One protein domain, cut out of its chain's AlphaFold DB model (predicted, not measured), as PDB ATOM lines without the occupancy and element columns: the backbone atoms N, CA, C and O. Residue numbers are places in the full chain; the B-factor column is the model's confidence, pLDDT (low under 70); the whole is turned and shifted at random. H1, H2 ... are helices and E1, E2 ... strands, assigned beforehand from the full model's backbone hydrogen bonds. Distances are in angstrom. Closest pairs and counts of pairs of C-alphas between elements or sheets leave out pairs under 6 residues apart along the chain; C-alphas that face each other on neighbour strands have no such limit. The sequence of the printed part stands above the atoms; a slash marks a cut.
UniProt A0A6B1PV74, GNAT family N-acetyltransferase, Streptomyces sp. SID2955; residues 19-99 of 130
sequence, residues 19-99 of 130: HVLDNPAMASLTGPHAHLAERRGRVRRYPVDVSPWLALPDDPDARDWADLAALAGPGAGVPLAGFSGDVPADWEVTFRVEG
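AT A GLANCE: This is residues 19 to 99 of the 130 residues of the protein "GNAT family N-acetyltransferase" of Streptomyces sp. SID2955 (UniProt A0A6B1PV74). This domain has little regular structure: a tiny two-strand hairpin, E1 and E2, with H2 packed on both strands and the smaller H1 packed on E2. Two long stretches with no named element, residues 46 to 61 and residues 73 to 99, make up much of the rest, and the second holds Ala 89, whose C-alpha is 33.9 A from that of Pro 32, the two C-alphas farthest apart in the domain. The printed part has 81 residues, with named elements in the order H1, E1, E2, H2; the strands are antiparallel. It is mixed, with 24 residues in named elements, and compact, with a radius of gyration of the C-alphas of 12.1 A and spans of 34 by 26 by 23 A.

IN THESE COORDINATES: E1 is residues 38 to 40, 7.2 A, and E2 residues 43 to 45, 7.0 A. H2 is residues 62 to 72, 15.4 A, ending at C-alpha 72 (119.240, 129.763, 152.941). H1 is residues 24 to 30, 9.9 A, beginning at C-alpha 24 (124.359, 145.007, 163.409).

HOW THE PARTS SIT: In the hairpin E1 and E2, N 38 and O 45 are within hydrogen-bond range at 2.9 A. The closest C-alphas of E1 and H2, Arg 40 and Asp 67, are 5.9 A apart; those of H1 and E2, Leu 29 and Arg 44, 6.6 A. H1 and H2 are apart. In both helices every O i to N i+4 pair is within hydrogen-bond range.

THE WHOLE: The printed part has no cut, the link from E2 to H2 is long, and no printed residue is under 70 in pLDDT.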
ATOM      1  N   HIS A  19     127.900 146.178 172.196       92.56
ATOM      2  CA  HIS A  19     127.347 147.305 171.467       92.56
ATOM      3  C   HIS A  19     126.467 146.800 170.319       92.56
ATOM      4  O   HIS A  19     126.751 145.784 169.694       92.56
ATOM      5  N   VAL A  20     125.400 147.528 169.978       94.06
ATOM      6  CA  VAL A  20     124.466 147.109 168.911       94.06
ATOM      7  C   VAL A  20     125.132 146.971 167.535       94.06
ATOM      8  O   VAL A  20     124.621 146.257 166.677       94.06
ATOM      9  N   LEU A  21     126.270 147.641 167.327       93.88
ATOM     10  CA  LEU A  21     127.058 147.552 166.095       93.88
ATOM     11  C   LEU A  21     128.056 146.383 166.078       93.88
ATOM     12  O   LEU A  21     128.639 146.134 165.026       93.88
ATOM     13  N   ASP A  22     128.216 145.644 167.180       92.69
ATOM     14  CA  ASP A  22     129.033 144.422 167.201       92.69
ATOM     15  C   ASP A  22     128.348 143.303 166.394       92.69
ATOM     16  O   ASP A  22     129.006 142.531 165.702       92.69
ATOM     17  N   ASN A  23     127.009 143.274 166.405       94.12
ATOM     18  CA  ASN A  23     126.187 142.399 165.568       94.12
ATOM     19  C   ASN A  23     125.022 143.195 164.943       94.12
ATOM     20  O   ASN A  23     123.862 143.087 165.368       94.12
ATOM     21  N   PRO A  24     125.312 144.031 163.929       94.81
ATOM     22  CA  PRO A  24     124.359 145.007 163.409       94.81
ATOM     23  C   PRO A  24     123.190 144.336 162.684       94.81
ATOM     24  O   PRO A  24     122.064 144.841 162.721       94.81
ATOM     25  N   ALA A  25     123.424 143.176 162.060       95.38
ATOM     26  CA  ALA A  25     122.370 142.394 161.428       95.38
ATOM     27  C   ALA A  25     121.369 141.880 162.471       95.38
ATOM     28  O   ALA A  25     120.160 142.041 162.279       95.38
ATOM     29  N   MET A  26     121.851 141.330 163.595       96.12
ATOM     30  CA  MET A  26     120.982 140.881 164.685       96.12
ATOM     31  C   MET A  26     120.210 142.053 165.279       96.12
ATOM     32  O   MET A  26     118.981 142.014 165.301       96.12
ATOM     33  N   ALA A  27     120.903 143.126 165.672       96.50
ATOM     34  CA  ALA A  27     120.276 144.303 166.269       96.50
ATOM     35  C   ALA A  27     119.177 144.898 165.369       96.50
ATOM     36  O   ALA A  27     118.090 145.229 165.850       96.50
ATOM     37  N   SER A  28     119.414 144.962 164.054       97.06
ATOM     38  CA  SER A  28     118.434 145.455 163.080       97.06
ATOM     39  C   SER A  28     117.221 144.530 162.960       97.06
ATOM     40  O   SER A  28     116.082 144.977 163.115       97.06
ATOM     41  N   LEU A  29     117.452 143.234 162.718       97.56
ATOM     42  CA  LEU A  29     116.407 142.238 162.442       97.56
ATOM     43  C   LEU A  29     115.617 141.814 163.688       97.56
ATOM     44  O   LEU A  29     114.545 141.217 163.566       97.56
ATOM     45  N   THR A  30     116.104 142.124 164.890       97.19
ATOM     46  CA  THR A  30     115.324 142.013 166.134       97.19
ATOM     47  C   THR A  30     114.747 143.345 166.613       97.19
ATOM     48  O   THR A  30     113.935 143.347 167.534       97.19
ATOM     49  N   GLY A  31     115.150 144.457 165.997       97.25
ATOM     50  CA  GLY A  31     114.779 145.816 166.374       97.25
ATOM     51  C   GLY A  31     113.953 146.518 165.286       97.25
ATOM     52  O   GLY A  31     112.907 145.995 164.895       97.25
ATOM     53  N   PRO A  32     114.376 147.695 164.783       98.19
ATOM     54  CA  PRO A  32     113.590 148.486 163.828       98.19
ATOM     55  C   PRO A  32     113.142 147.720 162.570       98.19
ATOM     56  O   PRO A  32     112.049 147.954 162.053       98.19
ATOM     57  N   HIS A  33     113.946 146.764 162.095       98.31
ATOM     58  CA  HIS A  33     113.659 145.968 160.898       98.31
ATOM     59  C   HIS A  33     113.030 144.606 161.218       98.31
ATOM     60  O   HIS A  33     112.961 143.734 160.356       98.31
ATOM     61  N   ALA A  34     112.515 144.402 162.435       98.19
ATOM     62  CA  ALA A  34     111.906 143.133 162.829       98.19
ATOM     63  C   ALA A  34     110.744 142.691 161.924       98.19
ATOM     64  O   ALA A  34     110.506 141.488 161.793       98.19
ATOM     65  N   HIS A  35     110.046 143.645 161.302       98.00
ATOM     66  CA  HIS A  35     108.961 143.404 160.348       98.00
ATOM     67  C   HIS A  35     109.440 142.848 158.996       98.00
ATOM     68  O   HIS A  35     108.640 142.264 158.274       98.00
ATOM     69  N   LEU A  36     110.730 142.994 158.678       98.12
ATOM     70  CA  LEU A  36     111.360 142.415 157.494       98.12
ATOM     71  C   LEU A  36     111.968 141.040 157.785       98.12
ATOM     72  O   LEU A  36     112.396 140.378 156.862       98.12
ATOM     73  N   ALA A  37     112.068 140.596 159.037       97.88
ATOM     74  CA  ALA A  37     112.870 139.420 159.357       97.88
ATOM     75  C   ALA A  37     112.166 138.094 159.013       97.88
ATOM     76  O   ALA A  37     111.199 137.715 159.679       97.88
ATOM     77  N   GLU A  38     112.740 137.326 158.086       97.62
ATOM     78  CA  GLU A  38     112.527 135.880 157.998       97.62
ATOM     79  C   GLU A  38     113.300 135.179 159.123       97.62
ATOM     80  O   GLU A  38     114.406 135.591 159.486       97.62
ATOM     81  N   ARG A  39     112.715 134.141 159.733       97.31
ATOM     82  CA  ARG A  39     113.211 133.595 161.006       97.31
ATOM     83  C   ARG A  39     113.200 132.078 161.021       97.31
ATOM     84  O   ARG A  39     112.203 131.463 160.647       97.31
ATOM     85  N   ARG A  40     114.257 131.494 161.579       97.75
ATOM     86  CA  ARG A  40     114.310 130.079 161.950       97.75
ATOM     87  C   ARG A  40     115.205 129.908 163.174       97.75
ATOM     88  O   ARG A  40     116.346 130.355 163.160       97.75
ATOM     89  N   GLY A  41     114.663 129.362 164.264       96.81
ATOM     90  CA  GLY A  41     115.390 129.285 165.537       96.81
ATOM     91  C   GLY A  41     115.878 130.661 166.011       96.81
ATOM     92  O   GLY A  41     115.089 131.613 166.088       96.81
ATOM     93  N   ARG A  42     117.180 130.785 166.306       97.25
ATOM     94  CA  ARG A  42     117.834 132.067 166.641       97.25
ATOM     95  C   ARG A  42     118.319 132.846 165.411       97.25
ATOM     96  O   ARG A  42     118.662 134.014 165.546       97.25
ATOM     97  N   VAL A  43     118.270 132.247 164.220       97.75
ATOM     98  CA  VAL A  43     118.727 132.857 162.964       97.75
ATOM     99  C   VAL A  43     117.667 133.793 162.391       97.75
ATOM    100  O   VAL A  43     116.458 133.514 162.442       97.75
ATOM    101  N   ARG A  44     118.110 134.923 161.842       97.38
ATOM    102  CA  ARG A  44     117.271 135.880 161.108       97.38
ATOM    103  C   ARG A  44     117.909 136.187 159.761       97.38
ATOM    104  O   ARG A  44     119.128 136.221 159.677       97.38
ATOM    105  N   ARG A  45     117.115 136.480 158.736       96.88
ATOM    106  CA  ARG A  45     117.611 137.122 157.509       96.88
ATOM    107  C   ARG A  45     116.594 138.090 156.935       96.88
ATOM    108  O   ARG A  45     115.412 138.011 157.271       96.88
ATOM    109  N   TYR A  46     117.056 138.981 156.072       97.25
ATOM    110  CA  TYR A  46     116.152 139.713 155.195       97.25
ATOM    111  C   TYR A  46     115.604 138.784 154.090       97.25
ATOM    112  O   TYR A  46     116.240 137.777 153.741       97.25
ATOM    113  N   PRO A  47     114.429 139.108 153.526       96.06
ATOM    114  CA  PRO A  47     114.012 138.645 152.221       96.06
ATOM    115  C   PRO A  47     115.120 138.901 151.208       96.06
ATOM    116  O   PRO A  47     115.746 139.963 151.209       96.06
ATOM    117  N   VAL A  48     115.386 137.902 150.372       93.31
ATOM    118  CA  VAL A  48     116.516 137.934 149.431       93.31
ATOM    119  C   VAL A  48     116.373 139.023 148.363       93.31
ATOM    120  O   VAL A  48     117.372 139.437 147.788       93.31
ATOM    121  N   ASP A  49     115.152 139.500 148.119       92.94
ATOM    122  CA  ASP A  49     114.829 140.635 147.248       92.94
ATOM    123  C   ASP A  49     115.031 142.003 147.926       92.94
ATOM    124  O   ASP A  49     115.023 143.027 147.248       92.94
ATOM    125  N   VAL A  50     115.246 142.035 149.246       95.00
ATOM    126  CA  VAL A  50     115.516 143.253 150.026       95.00
ATOM    127  C   VAL A  50     117.003 143.389 150.350       95.00
ATOM    128  O   VAL A  50     117.568 144.473 150.219       95.00
ATOM    129  N   SER A  51     117.648 142.322 150.830       94.44
ATOM    130  CA  SER A  51     119.057 142.360 151.239       94.44
ATOM    131  C   SER A  51     119.645 140.952 151.404       94.44
ATOM    132  O   SER A  51     118.939 140.056 151.868       94.44
ATOM    133  N   PRO A  52     120.945 140.735 151.118       92.19
ATOM    134  CA  PRO A  52     121.579 139.434 151.324       92.19
ATOM    135  C   PRO A  52     121.935 139.156 152.796       92.19
ATOM    136  O   PRO A  52     122.358 138.049 153.127       92.19
ATOM    137  N   TRP A  53     121.821 140.148 153.688       95.06
ATOM    138  CA  TRP A  53     122.322 140.036 155.056       95.06
ATOM    139  C   TRP A  53     121.471 139.125 155.944       95.06
ATOM    140  O   TRP A  53     120.238 139.084 155.877       95.06
ATOM    141  N   LEU A  54     122.159 138.443 156.856       96.00
ATOM    142  CA  LEU A  54     121.569 137.593 157.878       96.00
ATOM    143  C   LEU A  54     122.238 137.820 159.227       96.00
ATOM    144  O   LEU A  54     123.320 138.395 159.312       96.00
ATOM    145  N   ALA A  55     121.587 137.333 160.272       95.06
ATOM    146  CA  ALA A  55     122.057 137.400 161.639       95.06
ATOM    147  C   ALA A  55     122.151 136.000 162.251       95.06
ATOM    148  O   ALA A  55     121.148 135.284 162.351       95.06
ATOM    149  N   LEU A  56     123.357 135.660 162.703       95.44
ATOM    150  CA  LEU A  56     123.623 134.577 163.644       95.44
ATOM    151  C   LEU A  56     123.752 135.157 165.062       95.44
ATOM    152  O   LEU A  56     124.129 136.325 165.201       95.44
ATOM    153  N   PRO A  57     123.438 134.379 166.112       93.69
ATOM    154  CA  PRO A  57     123.874 134.730 167.462       93.69
ATOM    155  C   PRO A  57     125.409 134.805 167.519       93.69
ATOM    156  O   PRO A  57     126.082 134.170 166.709       93.69
ATOM    157  N   ASP A  58     125.953 135.549 168.483       90.88
ATOM    158  CA  ASP A  58     127.410 135.699 168.653       90.88
ATOM    159  C   ASP A  58     128.094 134.366 169.017       90.88
ATOM    160  O   ASP A  58     129.283 134.175 168.771       90.88
ATOM    161  N   ASP A  59     127.322 133.429 169.572       92.81
ATOM    162  CA  ASP A  59     127.716 132.081 169.972       92.81
ATOM    163  C   ASP A  59     126.893 130.993 169.239       92.81
ATOM    164  O   ASP A  59     126.090 130.278 169.859       92.81
ATOM    165  N   PRO A  60     127.031 130.853 167.905       95.94
ATOM    166  CA  PRO A  60     126.213 129.910 167.156       95.94
ATOM    167  C   PRO A  60     126.575 128.466 167.510       95.94
ATOM    168  O   PRO A  60     127.738 128.061 167.459       95.94
ATOM    169  N   ASP A  61     125.556 127.674 167.844       96.25
ATOM    170  CA  ASP A  61     125.675 126.235 168.045       96.25
ATOM    171  C   ASP A  61     125.349 125.468 166.748       96.25
ATOM    172  O   ASP A  61     124.942 126.035 165.731       96.25
ATOM    173  N   ALA A  62     125.520 124.143 166.763       96.19
ATOM    174  CA  ALA A  62     125.256 123.300 165.593       96.19
ATOM    175  C   ALA A  62     123.810 123.407 165.063       96.19
ATOM    176  O   ALA A  62     123.574 123.177 163.876       96.19
ATOM    177  N   ARG A  63     122.833 123.751 165.914       97.75
ATOM    178  CA  ARG A  63     121.442 123.947 165.486       97.75
ATOM    179  C   ARG A  63     121.271 125.277 164.775       97.75
ATOM    180  O   ARG A  63     120.542 125.305 163.791       97.75
ATOM    181  N   ASP A  64     121.958 126.333 165.203       97.62
ATOM    182  CA  ASP A  64     121.924 127.613 164.488       97.62
ATOM    183  C   ASP A  64     122.506 127.473 163.074       97.62
ATOM    184  O   ASP A  64     121.925 127.984 162.121       97.62
ATOM    185  N   TRP A  65     123.589 126.706 162.906       96.94
ATOM    186  CA  TRP A  65     124.139 126.391 161.581       96.94
ATOM    187  C   TRP A  65     123.178 125.560 160.721       96.94
ATOM    188  O   TRP A  65     122.998 125.846 159.537       96.94
ATOM    189  N   ALA A  66     122.510 124.562 161.307       96.44
ATOM    190  CA  ALA A  66     121.503 123.770 160.600       96.44
ATOM    191  C   ALA A  66     120.278 124.612 160.193       96.44
ATOM    192  O   ALA A  66     119.753 124.467 159.085       96.44
ATOM    193  N   ASP A  67     119.830 125.512 161.069       97.69
ATOM    194  CA  ASP A  67     118.744 126.444 160.782       97.69
ATOM    195  C   ASP A  67     119.143 127.454 159.706       97.69
ATOM    196  O   ASP A  67     118.341 127.724 158.812       97.69
ATOM    197  N   LEU A  68     120.382 127.948 159.729       96.38
ATOM    198  CA  LEU A  68     120.925 128.803 158.680       96.38
ATOM    199  C   LEU A  68     120.918 128.092 157.318       96.38
ATOM    200  O   LEU A  68     120.352 128.630 156.366       96.38
ATOM    201  N   ALA A  69     121.464 126.876 157.224       95.25
ATOM    202  CA  ALA A  69     121.465 126.096 155.981       95.25
ATOM    203  C   ALA A  69     120.047 125.899 155.428       95.25
ATOM    204  O   ALA A  69     119.786 126.063 154.236       95.25
ATOM    205  N   ALA A  70     119.101 125.577 156.306       95.44
ATOM    206  CA  ALA A  70     117.735 125.315 155.896       95.44
ATOM    207  C   ALA A  70     116.936 126.593 155.573       95.44
ATOM    208  O   ALA A  70     115.953 126.517 154.837       95.44
ATOM    209  N   LEU A  71     117.331 127.751 156.113       93.88
ATOM    210  CA  LEU A  71     116.751 129.063 155.801       93.88
ATOM    211  C   LEU A  71     117.319 129.662 154.502       93.88
ATOM    212  O   LEU A  71     116.610 130.399 153.812       93.88
ATOM    213  N   ALA A  72     118.581 129.364 154.183       92.25
ATOM    214  CA  ALA A  72     119.240 129.763 152.941       92.25
ATOM    215  C   ALA A  72     118.812 128.889 151.751       92.25
ATOM    216  O   ALA A  72     118.646 129.385 150.639       92.25
ATOM    217  N   GLY A  73     118.577 127.600 151.998       89.88
ATOM    218  CA  GLY A  73     118.268 126.626 150.961       89.88
ATOM    219  C   GLY A  73     119.526 125.995 150.345       89.88
ATOM    220  O   GLY A  73     120.645 126.473 150.539       89.88
ATOM    221  N   PRO A  74     119.364 124.876 149.624       87.06
ATOM    222  CA  PRO A  74     120.487 124.109 149.097       87.06
ATOM    223  C   PRO A  74     121.280 124.903 148.052       87.06
ATOM    224  O   PRO A  74     120.708 125.432 147.103       87.06
ATOM    225  N   GLY A  75     122.608 124.941 148.209       85.94
ATOM    226  CA  GLY A  75     123.530 125.595 147.270       85.94
ATOM    227  C   GLY A  75     123.573 127.124 147.357       85.94
ATOM    228  O   GLY A  75     124.274 127.748 146.564       85.94
ATOM    229  N   ALA A  76     122.847 127.734 148.296       90.12
ATOM    230  CA  ALA A  76     122.873 129.176 148.496       90.12
ATOM    231  C   ALA A  76     124.147 129.616 149.237       90.12
ATOM    232  O   ALA A  76     124.531 129.027 150.247       90.12
ATOM    233  N   GLY A  77     124.775 130.690 148.754       91.56
ATOM    234  CA  GLY A  77     125.818 131.398 149.493       91.56
ATOM    235  C   GLY A  77     125.205 132.278 150.580       91.56
ATOM    236  O   GLY A  77     124.153 132.884 150.371       91.56
ATOM    237  N   VAL A  78     125.866 132.365 151.733       93.25
ATOM    238  CA  VAL A  78     125.406 133.182 152.861       93.25
ATOM    239  C   VAL A  78     126.510 134.131 153.330       93.25
ATOM    240  O   VAL A  78     127.604 133.673 153.661       93.25
ATOM    241  N   PRO A  79     126.274 135.452 153.365       92.38
ATOM    242  CA  PRO A  79     127.276 136.385 153.857       92.38
ATOM    243  C   PRO A  79     127.234 136.478 155.388       92.38
ATOM    244  O   PRO A  79     126.190 136.745 155.982       92.38
ATOM    245  N   LEU A  80     128.392 136.315 156.029       91.62
ATOM    246  CA  LEU A  80     128.555 136.442 157.481       91.62
ATOM    247  C   LEU A  80     129.249 137.770 157.826       91.62
ATOM    248  O   LEU A  80     130.456 137.823 158.055       91.62
ATOM    249  N   ALA A  81     128.490 138.869 157.819       87.81
ATOM    250  CA  ALA A  81     129.020 140.199 158.125       87.81
ATOM    251  C   ALA A  81     129.385 140.340 159.610       87.81
ATOM    252  O   ALA A  81     128.555 140.083 160.476       87.81
ATOM    253  N   GLY A  82     130.615 140.773 159.901       85.50
ATOM    254  CA  GLY A  82     131.088 140.987 161.276       85.50
ATOM    255  C   GLY A  82     131.285 139.704 162.094       85.50
ATOM    256  O   GLY A  82     131.625 139.780 163.270       85.50
ATOM    257  N   PHE A  83     131.108 138.525 161.490       89.25
ATOM    258  CA  PHE A  83     131.301 137.253 162.175       89.25
ATOM    259  C   PHE A  83     132.785 136.880 162.229       89.25
ATOM    260  O   PHE A  83     133.466 136.799 161.205       89.25
ATOM    261  N   SER A  84     133.278 136.625 163.439       84.88
ATOM    262  CA  SER A  84     134.672 136.254 163.709       84.88
ATOM    263  C   SER A  84     134.827 134.857 164.320       84.88
ATOM    264  O   SER A  84     135.944 134.467 164.653       84.88
ATOM    265  N   GLY A  85     133.729 134.106 164.459       86.94
ATOM    266  CA  GLY A  85     133.748 132.735 164.963       86.94
ATOM    267  C   GLY A  85     134.171 131.704 163.914       86.94
ATOM    268  O   GLY A  85     134.351 132.010 162.732       86.94
ATOM    269  N   ASP A  86     134.297 130.458 164.362       90.50
ATOM    270  CA  ASP A  86     134.629 129.335 163.489       90.50
ATOM    271  C   ASP A  86     133.425 128.924 162.633       90.50
ATOM    272  O   ASP A  86     132.296 128.796 163.116       90.50
ATOM    273  N   VAL A  87     133.687 128.684 161.350       93.25
ATOM    274  CA  VAL A  87     132.718 128.114 160.410       93.25
ATOM    275  C   VAL A  87     132.837 126.581 160.458       93.25
ATOM    276  O   VAL A  87     133.963 126.072 160.486       93.25
ATOM    277  N   PRO A  88     131.726 125.818 160.473       94.00
ATOM    278  CA  PRO A  88     131.785 124.360 160.516       94.00
ATOM    279  C   PRO A  88     132.529 123.763 159.312       94.00
ATOM    280  O   PRO A  88     132.489 124.298 158.208       94.00
ATOM    281  N   ALA A  89     133.199 122.626 159.518       92.88
ATOM    282  CA  ALA A  89     134.084 122.021 158.515       92.88
ATOM    283  C   ALA A  89     133.367 121.508 157.250       92.88
ATOM    284  O   ALA A  89     134.015 121.258 156.237       92.88
ATOM    285  N   ASP A  90     132.052 121.311 157.316       91.12
ATOM    286  CA  ASP A  90     131.189 120.923 156.200       91.12
ATOM    287  C   ASP A  90     130.697 122.118 155.362       91.12
ATOM    288  O   ASP A  90     129.987 121.918 154.376       91.12
ATOM    289  N   TRP A  91     131.097 123.343 155.712       93.69
ATOM    290  CA  TRP A  91     130.828 124.555 154.944       93.69
ATOM    291  C   TRP A  91     132.063 125.009 154.165       93.69
ATOM    292  O   TRP A  91     133.198 124.923 154.632       93.69
ATOM    293  N   GLU A  92     131.829 125.558 152.978       93.94
ATOM    294  CA  GLU A  92     132.870 126.152 152.145       93.94
ATOM    295  C   GLU A  92     132.888 127.675 152.314       93.94
ATOM    296  O   GLU A  92     131.882 128.353 152.098       93.94
ATOM    297  N   VAL A  93     134.052 128.233 152.658       94.38
ATOM    298  CA  VAL A  93     134.278 129.682 152.610       94.38
ATOM    299  C   VAL A  93     134.711 130.051 151.194       94.38
ATOM    300  O   VAL A  93     135.872 129.885 150.829       94.38
ATOM    301  N   THR A  94     133.774 130.555 150.394       95.00
ATOM    302  CA  THR A  94     134.019 130.898 148.982       95.00
ATOM    303  C   THR A  94     134.793 132.205 148.799       95.00
ATOM    304  O   THR A  94     135.470 132.395 147.791       95.00
ATOM    305  N   PHE A  95     134.692 133.123 149.763       92.44
ATOM    306  CA  PHE A  95     135.337 134.430 149.728       92.44
ATOM    307  C   PHE A  95     135.489 135.002 151.142       92.44
ATOM    308  O   PHE A  95     134.631 134.801 152.000       92.44
ATOM    309  N   ARG A  96     136.572 135.753 151.375       92.69
ATOM    310  CA  ARG A  96     136.791 136.528 152.600       92.69
ATOM    311  C   ARG A  96     137.371 137.891 152.246       92.69
ATOM    312  O   ARG A  96     138.321 137.978 151.472       92.69
ATOM    313  N   VAL A  97     136.826 138.930 152.865       93.06
ATOM    314  CA  VAL A  97     137.337 140.297 152.782       93.06
ATOM    315  C   VAL A  97     137.423 140.888 154.178       93.06
ATOM    316  O   VAL A  97     136.517 140.713 154.989       93.06
ATOM    317  N   GLU A  98     138.526 141.575 154.453       92.75
ATOM    318  CA  GLU A  98     138.682 142.345 155.682       92.75
ATOM    319  C   GLU A  98     137.978 143.695 155.507       92.75
ATOM    320  O   GLU A  98     138.197 144.399 154.519       92.75
ATOM    321  N   GLY A  99     137.108 144.041 156.454       89.56
ATOM    322  CA  GLY A  99     136.349 145.287 156.462       89.56
ATOM    323  C   GLY A  99     136.594 146.068 157.747       89.56
ATOM    324  O   GLY A  99     136.891 145.488 158.789       89.56
TER     325      GLY A  99